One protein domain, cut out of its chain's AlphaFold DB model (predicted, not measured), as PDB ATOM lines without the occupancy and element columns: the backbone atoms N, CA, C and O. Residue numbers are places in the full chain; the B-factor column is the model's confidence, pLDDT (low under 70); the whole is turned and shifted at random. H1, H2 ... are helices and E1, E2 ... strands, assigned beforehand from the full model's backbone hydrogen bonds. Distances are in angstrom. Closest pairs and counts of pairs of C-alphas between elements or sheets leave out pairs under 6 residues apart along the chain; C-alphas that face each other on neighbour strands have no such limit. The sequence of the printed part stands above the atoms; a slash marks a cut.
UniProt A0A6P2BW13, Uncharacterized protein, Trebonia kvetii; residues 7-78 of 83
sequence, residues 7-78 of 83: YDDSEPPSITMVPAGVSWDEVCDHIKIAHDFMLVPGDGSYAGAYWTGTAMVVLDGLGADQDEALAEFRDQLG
ATOM      1  N   TYR A   7     -13.092  81.406 -65.978       82.69
ATOM      2  CA  TYR A   7     -12.666  81.593 -67.364       82.69
ATOM      3  C   TYR A   7     -11.937  80.346 -67.840       82.69
ATOM      4  O   TYR A   7     -10.969  79.921 -67.208       82.69
ATOM      5  N   ASP A   8     -12.400  79.774 -68.945       84.56
ATOM      6  CA  ASP A   8     -11.640  78.784 -69.688       84.56
ATOM      7  C   ASP A   8     -10.813  79.497 -70.763       84.56
ATOM      8  O   ASP A   8     -11.320  79.870 -71.821       84.56
ATOM      9  N   ASP A   9      -9.532  79.700 -70.459       81.75
ATOM     10  CA  ASP A   9      -8.515  80.219 -71.387       81.75
ATOM     11  C   ASP A   9      -7.645  79.086 -71.962       81.75
ATOM     12  O   ASP A   9      -6.564  79.316 -72.498       81.75
ATOM     13  N   SER A  10      -8.091  77.833 -71.819       82.81
ATOM     14  CA  SER A  10      -7.354  76.665 -72.309       82.81
ATOM     15  C   SER A  10      -7.103  76.750 -73.818       82.81
ATOM     16  O   SER A  10      -6.023  76.391 -74.293       82.81
ATOM     17  N   GLU A  11      -8.082  77.265 -74.563       78.56
ATOM     18  CA  GLU A  11      -8.024  77.456 -76.008       78.56
ATOM     19  C   GLU A  11      -8.726  78.763 -76.403       78.56
ATOM     20  O   GLU A  11      -9.779  79.075 -75.842       78.56
ATOM     21  N   PRO A  12      -8.188  79.517 -77.379       75.31
ATOM     22  CA  PRO A  12      -8.852  80.705 -77.892       75.31
ATOM     23  C   PRO A  12     -10.074  80.338 -78.761       75.31
ATOM     24  O   PRO A  12      -9.968  79.430 -79.591       75.31
ATOM     25  N   PRO A  13     -11.192  81.079 -78.649       80.00
ATOM     26  CA  PRO A  13     -11.391  82.222 -77.754       80.00
ATOM     27  C   PRO A  13     -11.640  81.818 -76.290       80.00
ATOM     28  O   PRO A  13     -12.175  80.742 -76.012       80.00
ATOM     29  N   SER A  14     -11.265  82.706 -75.360       87.38
ATOM     30  CA  SER A  14     -11.497  82.527 -73.923       87.38
ATOM     31  C   SER A  14     -13.000  82.557 -73.632       87.38
ATOM     32  O   SER A  14     -13.703  83.472 -74.067       87.38
ATOM     33  N   ILE A  15     -13.501  81.560 -72.901       90.44
ATOM     34  CA  ILE A  15     -14.931  81.441 -72.590       90.44
ATOM     35  C   ILE A  15     -15.156  81.617 -71.094       90.44
ATOM     36  O   ILE A  15     -14.560  80.940 -70.262       90.44
ATOM     37  N   THR A  16     -16.072  82.510 -70.750       90.56
ATOM     38  CA  THR A  16     -16.497  82.779 -69.382       90.56
ATOM     39  C   THR A  16     -17.659  81.869 -68.998       90.56
ATOM     40  O   THR A  16     -18.743  81.942 -69.563       90.56
ATOM     41  N   MET A  17     -17.475  81.031 -67.993       90.12
ATOM     42  CA  MET A  17     -18.519  80.197 -67.413       90.12
ATOM     43  C   MET A  17     -19.322  80.982 -66.382       90.12
ATOM     44  O   MET A  17     -18.783  81.480 -65.386       90.12
ATOM     45  N   VAL A  18     -20.625  81.053 -66.622       90.06
ATOM     46  CA  VAL A  18     -21.584  81.746 -65.771       90.06
ATOM     47  C   VAL A  18     -22.119  80.772 -64.717       90.06
ATOM     48  O   VAL A  18     -22.511  79.654 -65.055       90.06
ATOM     49  N   PRO A  19     -22.156  81.154 -63.429       85.12
ATOM     50  CA  PRO A  19     -22.726  80.299 -62.400       85.12
ATOM     51  C   PRO A  19     -24.233  80.081 -62.604       85.12
ATOM     52  O   PRO A  19     -24.956  80.942 -63.109       85.12
ATOM     53  N   ALA A  20     -24.725  78.920 -62.168       82.94
ATOM     54  CA  ALA A  20     -26.150  78.617 -62.207       82.94
ATOM     55  C   ALA A  20     -26.956  79.613 -61.357       82.94
ATOM     56  O   ALA A  20     -26.571  79.947 -60.237       82.94
ATOM     57  N   GLY A  21     -28.092  80.066 -61.892       83.94
ATOM     58  CA  GLY A  21     -28.980  81.031 -61.233       83.94
ATOM     59  C   GLY A  21     -28.771  82.492 -61.641       83.94
ATOM     60  O   GLY A  21     -29.540  83.346 -61.207       83.94
ATOM     61  N   VAL A  22     -27.788  82.784 -62.496       87.81
ATOM     62  CA  VAL A  22     -27.629  84.111 -63.104       87.81
ATOM     63  C   VAL A  22     -28.726  84.360 -64.137       87.81
ATOM     64  O   VAL A  22     -29.054  83.494 -64.949       87.81
ATOM     65  N   SER A  23     -29.286  85.570 -64.128       88.56
ATOM     66  CA  SER A  23     -30.316  85.961 -65.092       88.56
ATOM     67  C   SER A  23     -29.717  86.374 -66.435       88.56
ATOM     68  O   SER A  23     -28.692  87.049 -66.492       88.56
ATOM     69  N   TRP A  24     -30.423  86.076 -67.529       89.25
ATOM     70  CA  TRP A  24     -30.046  86.504 -68.882       89.25
ATOM     71  C   TRP A  24     -29.850  88.021 -69.032       89.25
ATOM     72  O   TRP A  24     -29.060  88.453 -69.866       89.25
ATOM     73  N   ASP A  25     -30.539  88.831 -68.224       89.50
ATOM     74  CA  ASP A  25     -30.343  90.285 -68.186       89.50
ATOM     75  C   ASP A  25     -28.937  90.661 -67.688       89.50
ATOM     76  O   ASP A  25     -28.258  91.468 -68.316       89.50
ATOM     77  N   GLU A  26     -28.449  89.991 -66.639       89.19
ATOM     78  CA  GLU A  26     -27.097  90.200 -66.110       89.19
ATOM     79  C   GLU A  26     -26.020  89.673 -67.062       89.19
ATOM     80  O   GLU A  26     -24.982  90.310 -67.238       89.19
ATOM     81  N   VAL A  27     -26.283  88.537 -67.724       89.31
ATOM     82  CA  VAL A  27     -25.421  88.013 -68.798       89.31
ATOM     83  C   VAL A  27     -25.297  89.052 -69.915       89.31
ATOM     84  O   VAL A  27     -24.190  89.377 -70.343       89.31
ATOM     85  N   CYS A  28     -26.427  89.615 -70.351       88.44
ATOM     86  CA  CYS A  28     -26.492  90.622 -71.406       88.44
ATOM     87  C   CYS A  28     -25.780  91.928 -71.016       88.44
ATOM     88  O   CYS A  28     -25.027  92.478 -71.821       88.44
ATOM     89  N   ASP A  29     -25.996  92.427 -69.795       89.44
ATOM     90  CA  ASP A  29     -25.306  93.612 -69.269       89.44
ATOM     91  C   ASP A  29     -23.786  93.407 -69.246       89.44
ATOM     92  O   ASP A  29     -23.029  94.267 -69.699       89.44
ATOM     93  N   HIS A  30     -23.336  92.224 -68.818       87.12
ATOM     94  CA  HIS A  30     -21.917  91.903 -68.752       87.12
ATOM     95  C   HIS A  30     -21.262  91.793 -70.137       87.12
ATOM     96  O   HIS A  30     -20.276  92.490 -70.379       87.12
ATOM     97  N   ILE A  31     -21.804  90.998 -71.076       88.25
ATOM     98  CA  ILE A  31     -21.196  90.857 -72.420       88.25
ATOM     99  C   ILE A  31     -21.172  92.168 -73.200       88.25
ATOM    100  O   ILE A  31     -20.289  92.364 -74.028       88.25
ATOM    101  N   LYS A  32     -22.121  93.080 -72.957       85.50
ATOM    102  CA  LYS A  32     -22.137  94.395 -73.612       85.50
ATOM    103  C   LYS A  32     -20.930  95.247 -73.240       85.50
ATOM    104  O   LYS A  32     -20.557  96.124 -74.009       85.50
ATOM    105  N   ILE A  33     -20.376  95.031 -72.049       85.56
ATOM    106  CA  ILE A  33     -19.230  95.777 -71.530       85.56
ATOM    107  C   ILE A  33     -17.939  95.001 -71.791       85.56
ATOM    108  O   ILE A  33     -16.955  95.586 -72.236       85.56
ATOM    109  N   ALA A  34     -17.944  93.697 -71.506       81.94
ATOM    110  CA  ALA A  34     -16.767  92.840 -71.568       81.94
ATOM    111  C   ALA A  34     -16.443  92.369 -72.996       81.94
ATOM    112  O   ALA A  34     -15.280  92.178 -73.326       81.94
ATOM    113  N   HIS A  35     -17.458  92.258 -73.865       83.25
ATOM    114  CA  HIS A  35     -17.347  91.662 -75.202       83.25
ATOM    115  C   HIS A  35     -16.815  90.214 -75.188       83.25
ATOM    116  O   HIS A  35     -16.233  89.755 -76.166       83.25
ATOM    117  N   ASP A  36     -17.053  89.495 -74.091       85.38
ATOM    118  CA  ASP A  36     -16.637  88.107 -73.895       85.38
ATOM    119  C   ASP A  36     -17.645  87.087 -74.445       85.38
ATOM    120  O   ASP A  36     -18.842  87.362 -74.615       85.38
ATOM    121  N   PHE A  37     -17.146  85.870 -74.661       90.06
ATOM    122  CA  PHE A  37     -17.949  84.683 -74.927       90.06
ATOM    123  C   PHE A  37     -18.335  84.043 -73.598       90.06
ATOM    124  O   PHE A  37     -17.472  83.776 -72.765       90.06
ATOM    125  N   MET A  38     -19.621  83.794 -73.379       91.25
ATOM    126  CA  MET A  38     -20.133  83.267 -72.119       91.25
ATOM    127  C   MET A  38     -20.859  81.944 -72.298       91.25
ATOM    128  O   MET A  38     -21.646  81.784 -73.222       91.25
ATOM    129  N   LEU A  39     -20.633  81.014 -71.378       93.12
ATOM    130  CA  LEU A  39     -21.352  79.755 -71.285       93.12
ATOM    131  C   LEU A  39     -22.290  79.801 -70.078       93.12
ATOM    132  O   LEU A  39     -21.849  79.934 -68.937       93.12
ATOM    133  N   VAL A  40     -23.587  79.699 -70.339       92.25
ATOM    134  CA  VAL A  40     -24.667  79.821 -69.362       92.25
ATOM    135  C   VAL A  40     -25.305  78.449 -69.139       92.25
ATOM    136  O   VAL A  40     -25.818  77.861 -70.091       92.25
ATOM    137  N   PRO A  41     -25.310  77.910 -67.910       91.31
ATOM    138  CA  PRO A  41     -26.005  76.664 -67.604       91.31
ATOM    139  C   PRO A  41     -27.524  76.862 -67.680       91.31
ATOM    140  O   PRO A  41     -28.082  77.728 -67.000       91.31
ATOM    141  N   GLY A  42     -28.194  76.051 -68.496       86.44
ATOM    142  CA  GLY A  42     -29.650  75.979 -68.596       86.44
ATOM    143  C   GLY A  42     -30.236  74.755 -67.888       86.44
ATOM    144  O   GLY A  42     -29.537  73.981 -67.230       86.44
ATOM    145  N   ASP A  43     -31.550  74.568 -68.027       82.38
ATOM    146  CA  ASP A  43     -32.279  73.439 -67.435       82.38
ATOM    147  C   ASP A  43     -32.064  72.171 -68.286       82.38
ATOM    148  O   ASP A  43     -32.871  71.814 -69.142       82.38
ATOM    149  N   GLY A  44     -30.905  71.533 -68.101       83.75
ATOM    150  CA  GLY A  44     -30.524  70.276 -68.760       83.75
ATOM    151  C   GLY A  44     -29.585  70.404 -69.964       83.75
ATOM    152  O   GLY A  44     -29.110  69.383 -70.452       83.75
ATOM    153  N   SER A  45     -29.289  71.620 -70.425       91.31
ATOM    154  CA  SER A  45     -28.271  71.891 -71.446       91.31
ATOM    155  C   SER A  45     -27.666  73.276 -71.240       91.31
ATOM    156  O   SER A  45     -28.324  74.173 -70.709       91.31
ATOM    157  N   TYR A  46     -26.416  73.453 -71.641       92.75
ATOM    158  CA  TYR A  46     -25.738  74.738 -71.641       92.75
ATOM    159  C   TYR A  46     -26.104  75.555 -72.883       92.75
ATOM    160  O   TYR A  46     -26.349  75.026 -73.970       92.75
ATOM    161  N   ALA A  47     -26.094  76.872 -72.708       93.44
ATOM    162  CA  ALA A  47     -26.296  77.850 -73.759       93.44
ATOM    163  C   ALA A  47     -25.086  78.788 -73.854       93.44
ATOM    164  O   ALA A  47     -24.595  79.297 -72.852       93.44
ATOM    165  N   GLY A  48     -24.612  79.040 -75.065       93.00
ATOM    166  CA  GLY A  48     -23.543  79.985 -75.358       93.00
ATOM    167  C   GLY A  48     -24.131  81.361 -75.614       93.00
ATOM    168  O   GLY A  48     -25.175  81.485 -76.247       93.00
ATOM    169  N   ALA A  49     -23.485  82.410 -75.137       92.50
ATOM    170  CA  ALA A  49     -23.945  83.777 -75.276       92.50
ATOM    171  C   ALA A  49     -22.772  84.692 -75.586       92.50
ATOM    172  O   ALA A  49     -21.761  84.664 -74.892       92.50
ATOM    173  N   TYR A  50     -22.893  85.515 -76.620       91.38
ATOM    174  CA  TYR A  50     -21.828  86.440 -76.990       91.38
ATOM    175  C   TYR A  50     -22.377  87.701 -77.644       91.38
ATOM    176  O   TYR A  50     -23.505  87.733 -78.149       91.38
ATOM    177  N   TRP A  51     -21.587  88.771 -77.600       89.94
ATOM    178  CA  TRP A  51     -21.973  90.066 -78.145       89.94
ATOM    179  C   TRP A  51     -21.290  90.328 -79.487       89.94
ATOM    180  O   TRP A  51     -20.090  90.565 -79.555       89.94
ATOM    181  N   THR A  52     -22.080  90.401 -80.558       86.00
ATOM    182  CA  THR A  52     -21.610  90.671 -81.940       86.00
ATOM    183  C   THR A  52     -21.278  92.149 -82.204       86.00
ATOM    184  O   THR A  52     -21.317  92.631 -83.335       86.00
ATOM    185  N   GLY A  53     -21.081  92.951 -81.157       81.88
ATOM    186  CA  GLY A  53     -20.957  94.411 -81.249       81.88
ATOM    187  C   GLY A  53     -22.295  95.145 -81.426       81.88
ATOM    188  O   GLY A  53     -22.426  96.276 -80.963       81.88
ATOM    189  N   THR A  54     -23.301  94.498 -82.023       84.19
ATOM    190  CA  THR A  54     -24.628  95.095 -82.281       84.19
ATOM    191  C   THR A  54     -25.746  94.431 -81.477       84.19
ATOM    192  O   THR A  54     -26.685  95.105 -81.054       84.19
ATOM    193  N   ALA A  55     -25.659  93.117 -81.267       87.56
ATOM    194  CA  ALA A  55     -26.672  92.346 -80.558       87.56
ATOM    195  C   ALA A  55     -26.066  91.148 -79.816       87.56
ATOM    196  O   ALA A  55     -25.011  90.628 -80.192       87.56
ATOM    197  N   MET A  56     -26.787  90.690 -78.791       88.94
ATOM    198  CA  MET A  56     -26.498  89.442 -78.098       88.94
ATOM    199  C   MET A  56     -26.991  88.284 -78.957       88.94
ATOM    200  O   MET A  56     -28.160  88.255 -79.346       88.94
ATOM    201  N   VAL A  57     -26.106  87.334 -79.225       90.62
ATOM    202  CA  VAL A  57     -26.445  86.055 -79.840       90.62
ATOM    203  C   VAL A  57     -26.429  84.999 -78.751       90.62
ATOM    204  O   VAL A  57     -25.491  84.942 -77.960       90.62
ATOM    205  N   VAL A  58     -27.480  84.181 -78.721       91.50
ATOM    206  CA  VAL A  58     -27.612  83.040 -77.816       91.50
ATOM    207  C   VAL A  58     -27.679  81.766 -78.652       91.50
ATOM    208  O   VAL A  58     -28.456  81.691 -79.605       91.50
ATOM    209  N   LEU A  59     -26.851  80.790 -78.301       91.06
ATOM    210  CA  LEU A  59     -26.753  79.467 -78.900       91.06
ATOM    211  C   LEU A  59     -27.203  78.454 -77.854       91.06
ATOM    212  O   LEU A  59     -26.472  78.172 -76.914       91.06
ATOM    213  N   ASP A  60     -28.424  77.956 -77.986       90.38
ATOM    214  CA  ASP A  60     -28.958  76.920 -77.103       90.38
ATOM    215  C   ASP A  60     -28.524  75.523 -77.568       90.38
ATOM    216  O   ASP A  60     -28.165  75.337 -78.734       90.38
ATOM    217  N   GLY A  61     -28.600  74.540 -76.671       88.62
ATOM    218  CA  GLY A  61     -28.418  73.140 -77.039       88.62
ATOM    219  C   GLY A  61     -26.963  72.735 -77.260       88.62
ATOM    220  O   GLY A  61     -26.713  71.870 -78.092       88.62
ATOM    221  N   LEU A  62     -26.020  73.335 -76.529       91.12
ATOM    222  CA  LEU A  62     -24.594  73.020 -76.661       91.12
ATOM    223  C   LEU A  62     -24.187  71.698 -75.998       91.12
ATOM    224  O   LEU A  62     -23.082  71.228 -76.219       91.12
ATOM    225  N   GLY A  63     -25.055  71.114 -75.173       91.25
ATOM    226  CA  GLY A  63     -24.780  69.858 -74.480       91.25
ATOM    227  C   GLY A  63     -25.111  69.947 -72.997       91.25
ATOM    228  O   GLY A  63     -25.236  71.035 -72.436       91.25
ATOM    229  N   ALA A  64     -25.281  68.795 -72.353       88.88
ATOM    230  CA  ALA A  64     -25.538  68.718 -70.911       88.88
ATOM    231  C   ALA A  64     -24.247  68.789 -70.080       88.88
ATOM    232  O   ALA A  64     -24.296  69.126 -68.896       88.88
ATOM    233  N   ASP A  65     -23.107  68.485 -70.703       91.06
ATOM    234  CA  ASP A  65     -21.782  68.520 -70.099       91.06
ATOM    235  C   ASP A  65     -21.067  69.828 -70.440       91.06
ATOM    236  O   ASP A  65     -21.101  70.302 -71.573       91.06
ATOM    237  N   GLN A  66     -20.382  70.406 -69.454       88.56
ATOM    238  CA  GLN A  66     -19.686  71.682 -69.616       88.56
ATOM    239  C   GLN A  66     -18.560  71.601 -70.657       88.56
ATOM    240  O   GLN A  66     -18.442  72.496 -71.487       88.56
ATOM    241  N   ASP A  67     -17.739  70.549 -70.618       90.00
ATOM    242  CA  ASP A  67     -16.652  70.334 -71.582       90.00
ATOM    243  C   ASP A  67     -17.182  70.145 -73.011       90.00
ATOM    244  O   ASP A  67     -16.638  70.725 -73.950       90.00
ATOM    245  N   GLU A  68     -18.267  69.381 -73.171       91.81
ATOM    246  CA  GLU A  68     -18.951  69.216 -74.460       91.81
ATOM    247  C   GLU A  68     -19.469  70.567 -74.959       91.81
ATOM    248  O   GLU A  68     -19.166  70.981 -76.075       91.81
ATOM    249  N   ALA A  69     -20.148  71.312 -74.089       93.12
ATOM    250  CA  ALA A  69     -20.707  72.602 -74.436       93.12
ATOM    251  C   ALA A  69     -19.651  73.663 -74.760       93.12
ATOM    252  O   ALA A  69     -19.877  74.498 -75.635       93.12
ATOM    253  N   LEU A  70     -18.493  73.637 -74.096       90.75
ATOM    254  CA  LEU A  70     -17.350  74.485 -74.440       90.75
ATOM    255  C   LEU A  70     -16.831  74.164 -75.842       90.75
ATOM    256  O   LEU A  70     -16.612  75.084 -76.631       90.75
ATOM    257  N   ALA A  71     -16.650  72.881 -76.159       90.94
ATOM    258  CA  ALA A  71     -16.182  72.449 -77.471       90.94
ATOM    259  C   ALA A  71     -17.173  72.842 -78.581       90.94
ATOM    260  O   ALA A  71     -16.773  73.486 -79.549       90.94
ATOM    261  N   GLU A  72     -18.463  72.550 -78.397       92.38
ATOM    262  CA  GLU A  72     -19.525  72.905 -79.349       92.38
ATOM    263  C   GLU A  72     -19.659  74.424 -79.515       92.38
ATOM    264  O   GLU A  72     -19.872  74.927 -80.619       92.38
ATOM    265  N   PHE A  73     -19.507  75.193 -78.430       91.94
ATOM    266  CA  PHE A  73     -19.563  76.648 -78.520       91.94
ATOM    267  C   PHE A  73     -18.401  77.197 -79.345       91.94
ATOM    268  O   PHE A  73     -18.614  78.034 -80.222       91.94
ATOM    269  N   ARG A  74     -17.180  76.709 -79.097       89.81
ATOM    270  CA  ARG A  74     -15.983  77.093 -79.859       89.81
ATOM    271  C   ARG A  74     -16.105  76.737 -81.328       89.81
ATOM    272  O   ARG A  74     -15.758  77.565 -82.167       89.81
ATOM    273  N   ASP A  75     -16.604  75.542 -81.627       90.19
ATOM    274  CA  ASP A  75     -16.836  75.106 -82.999       90.19
ATOM    275  C   ASP A  75     -17.794  76.071 -83.708       90.19
ATOM    276  O   ASP A  75     -17.421  76.679 -84.712       90.19
ATOM    277  N   GLN A  76     -18.942  76.377 -83.091       88.56
ATOM    278  CA  GLN A  76     -19.896  77.337 -83.650       88.56
ATOM    279  C   GLN A  76     -19.329  78.754 -83.812       88.56
ATOM    280  O   GLN A  76     -19.686  79.446 -84.768       88.56
ATOM    281  N   LEU A  77     -18.476  79.224 -82.898       87.19
ATOM    282  CA  LEU A  77     -17.794  80.517 -83.041       87.19
ATOM    283  C   LEU A  77     -16.821  80.495 -84.227       87.19
ATOM    284  O   LEU A  77     -16.850  81.399 -85.066       87.19
ATOM    285  N   GLY A  78     -16.042  79.419 -84.357       84.81
ATOM    286  CA  GLY A  78     -15.129  79.193 -85.473       84.81
ATOM    287  C   GLY A  78     -15.843  79.124 -86.825       84.81
ATOM    288  O   GLY A  78     -15.412  79.778 -87.777       84.81
TER     289      GLY A  78
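AT A GLANCE: This is residues 7 to 78 of the 83 residues of an uncharacterized protein of Trebonia kvetii (UniProt A0A6P2BW13). A twisted sheet of four short strands makes the middle of three layers, with H1 over one face and H2 over the other. The leading stretch folds back on E1, residues 7 to 8 pairing antiparallel with residues 15 to 16. The printed part has 72 residues, with elements in the order E1 H1 E2 E3 E4 H2; the mixed sheet runs E1 E2 E3 E4, and the class is mixed, helices and strands. It is compact, with a radius of gyration of the C-alphas of 11.0 A and spans of 27 by 26 by 18 A.

HOW THE PARTS SIT: E1, residues 15 to 17, H1, residues 24 to 34, and E2, residues 37 to 41, form a strand-helix-strand unit, parallel neighbour strands with a helix between, its crossover right-handed; N 16 and O 37 are 2.8 A apart. E2, E3, residues 46 to 51, and E4, residues 56 to 59, form a meander, successive antiparallel neighbours in two hairpins, with N 38 and O 49 at 2.8 A and N 50 and O 57 at 3.0 A, within hydrogen-bond range. H1 is on the sheet at a height of 8.2 A, slantwise to the strands; its closest C-alphas to E3 are Ile 31 and Trp 51, 5.8 A. H2, residues 66 to 78, is on the opposite face at 9.1 A, over E2 and E3; the closest C-alphas to E3 are Phe 73 and Gly 48, 6.1 A. Every O i to N i+4 pair is within range in H2, 6 of 7 in H1.

IN THESE COORDINATES: C-alpha 15 opens E1 at (-14.931, 81.441, -72.590). First to last C-alpha, H1 measures 15.0 A, E3 17.1 A and H2 18.1 A, ending at C-alpha 78 (-15.129, 79.193, -85.473).

THE WHOLE: The farthest C-alphas, Thr 54 and Asp 65, are 29.4 A apart. The printed part has no cut and no long link; no printed residue is under pLDDT 70.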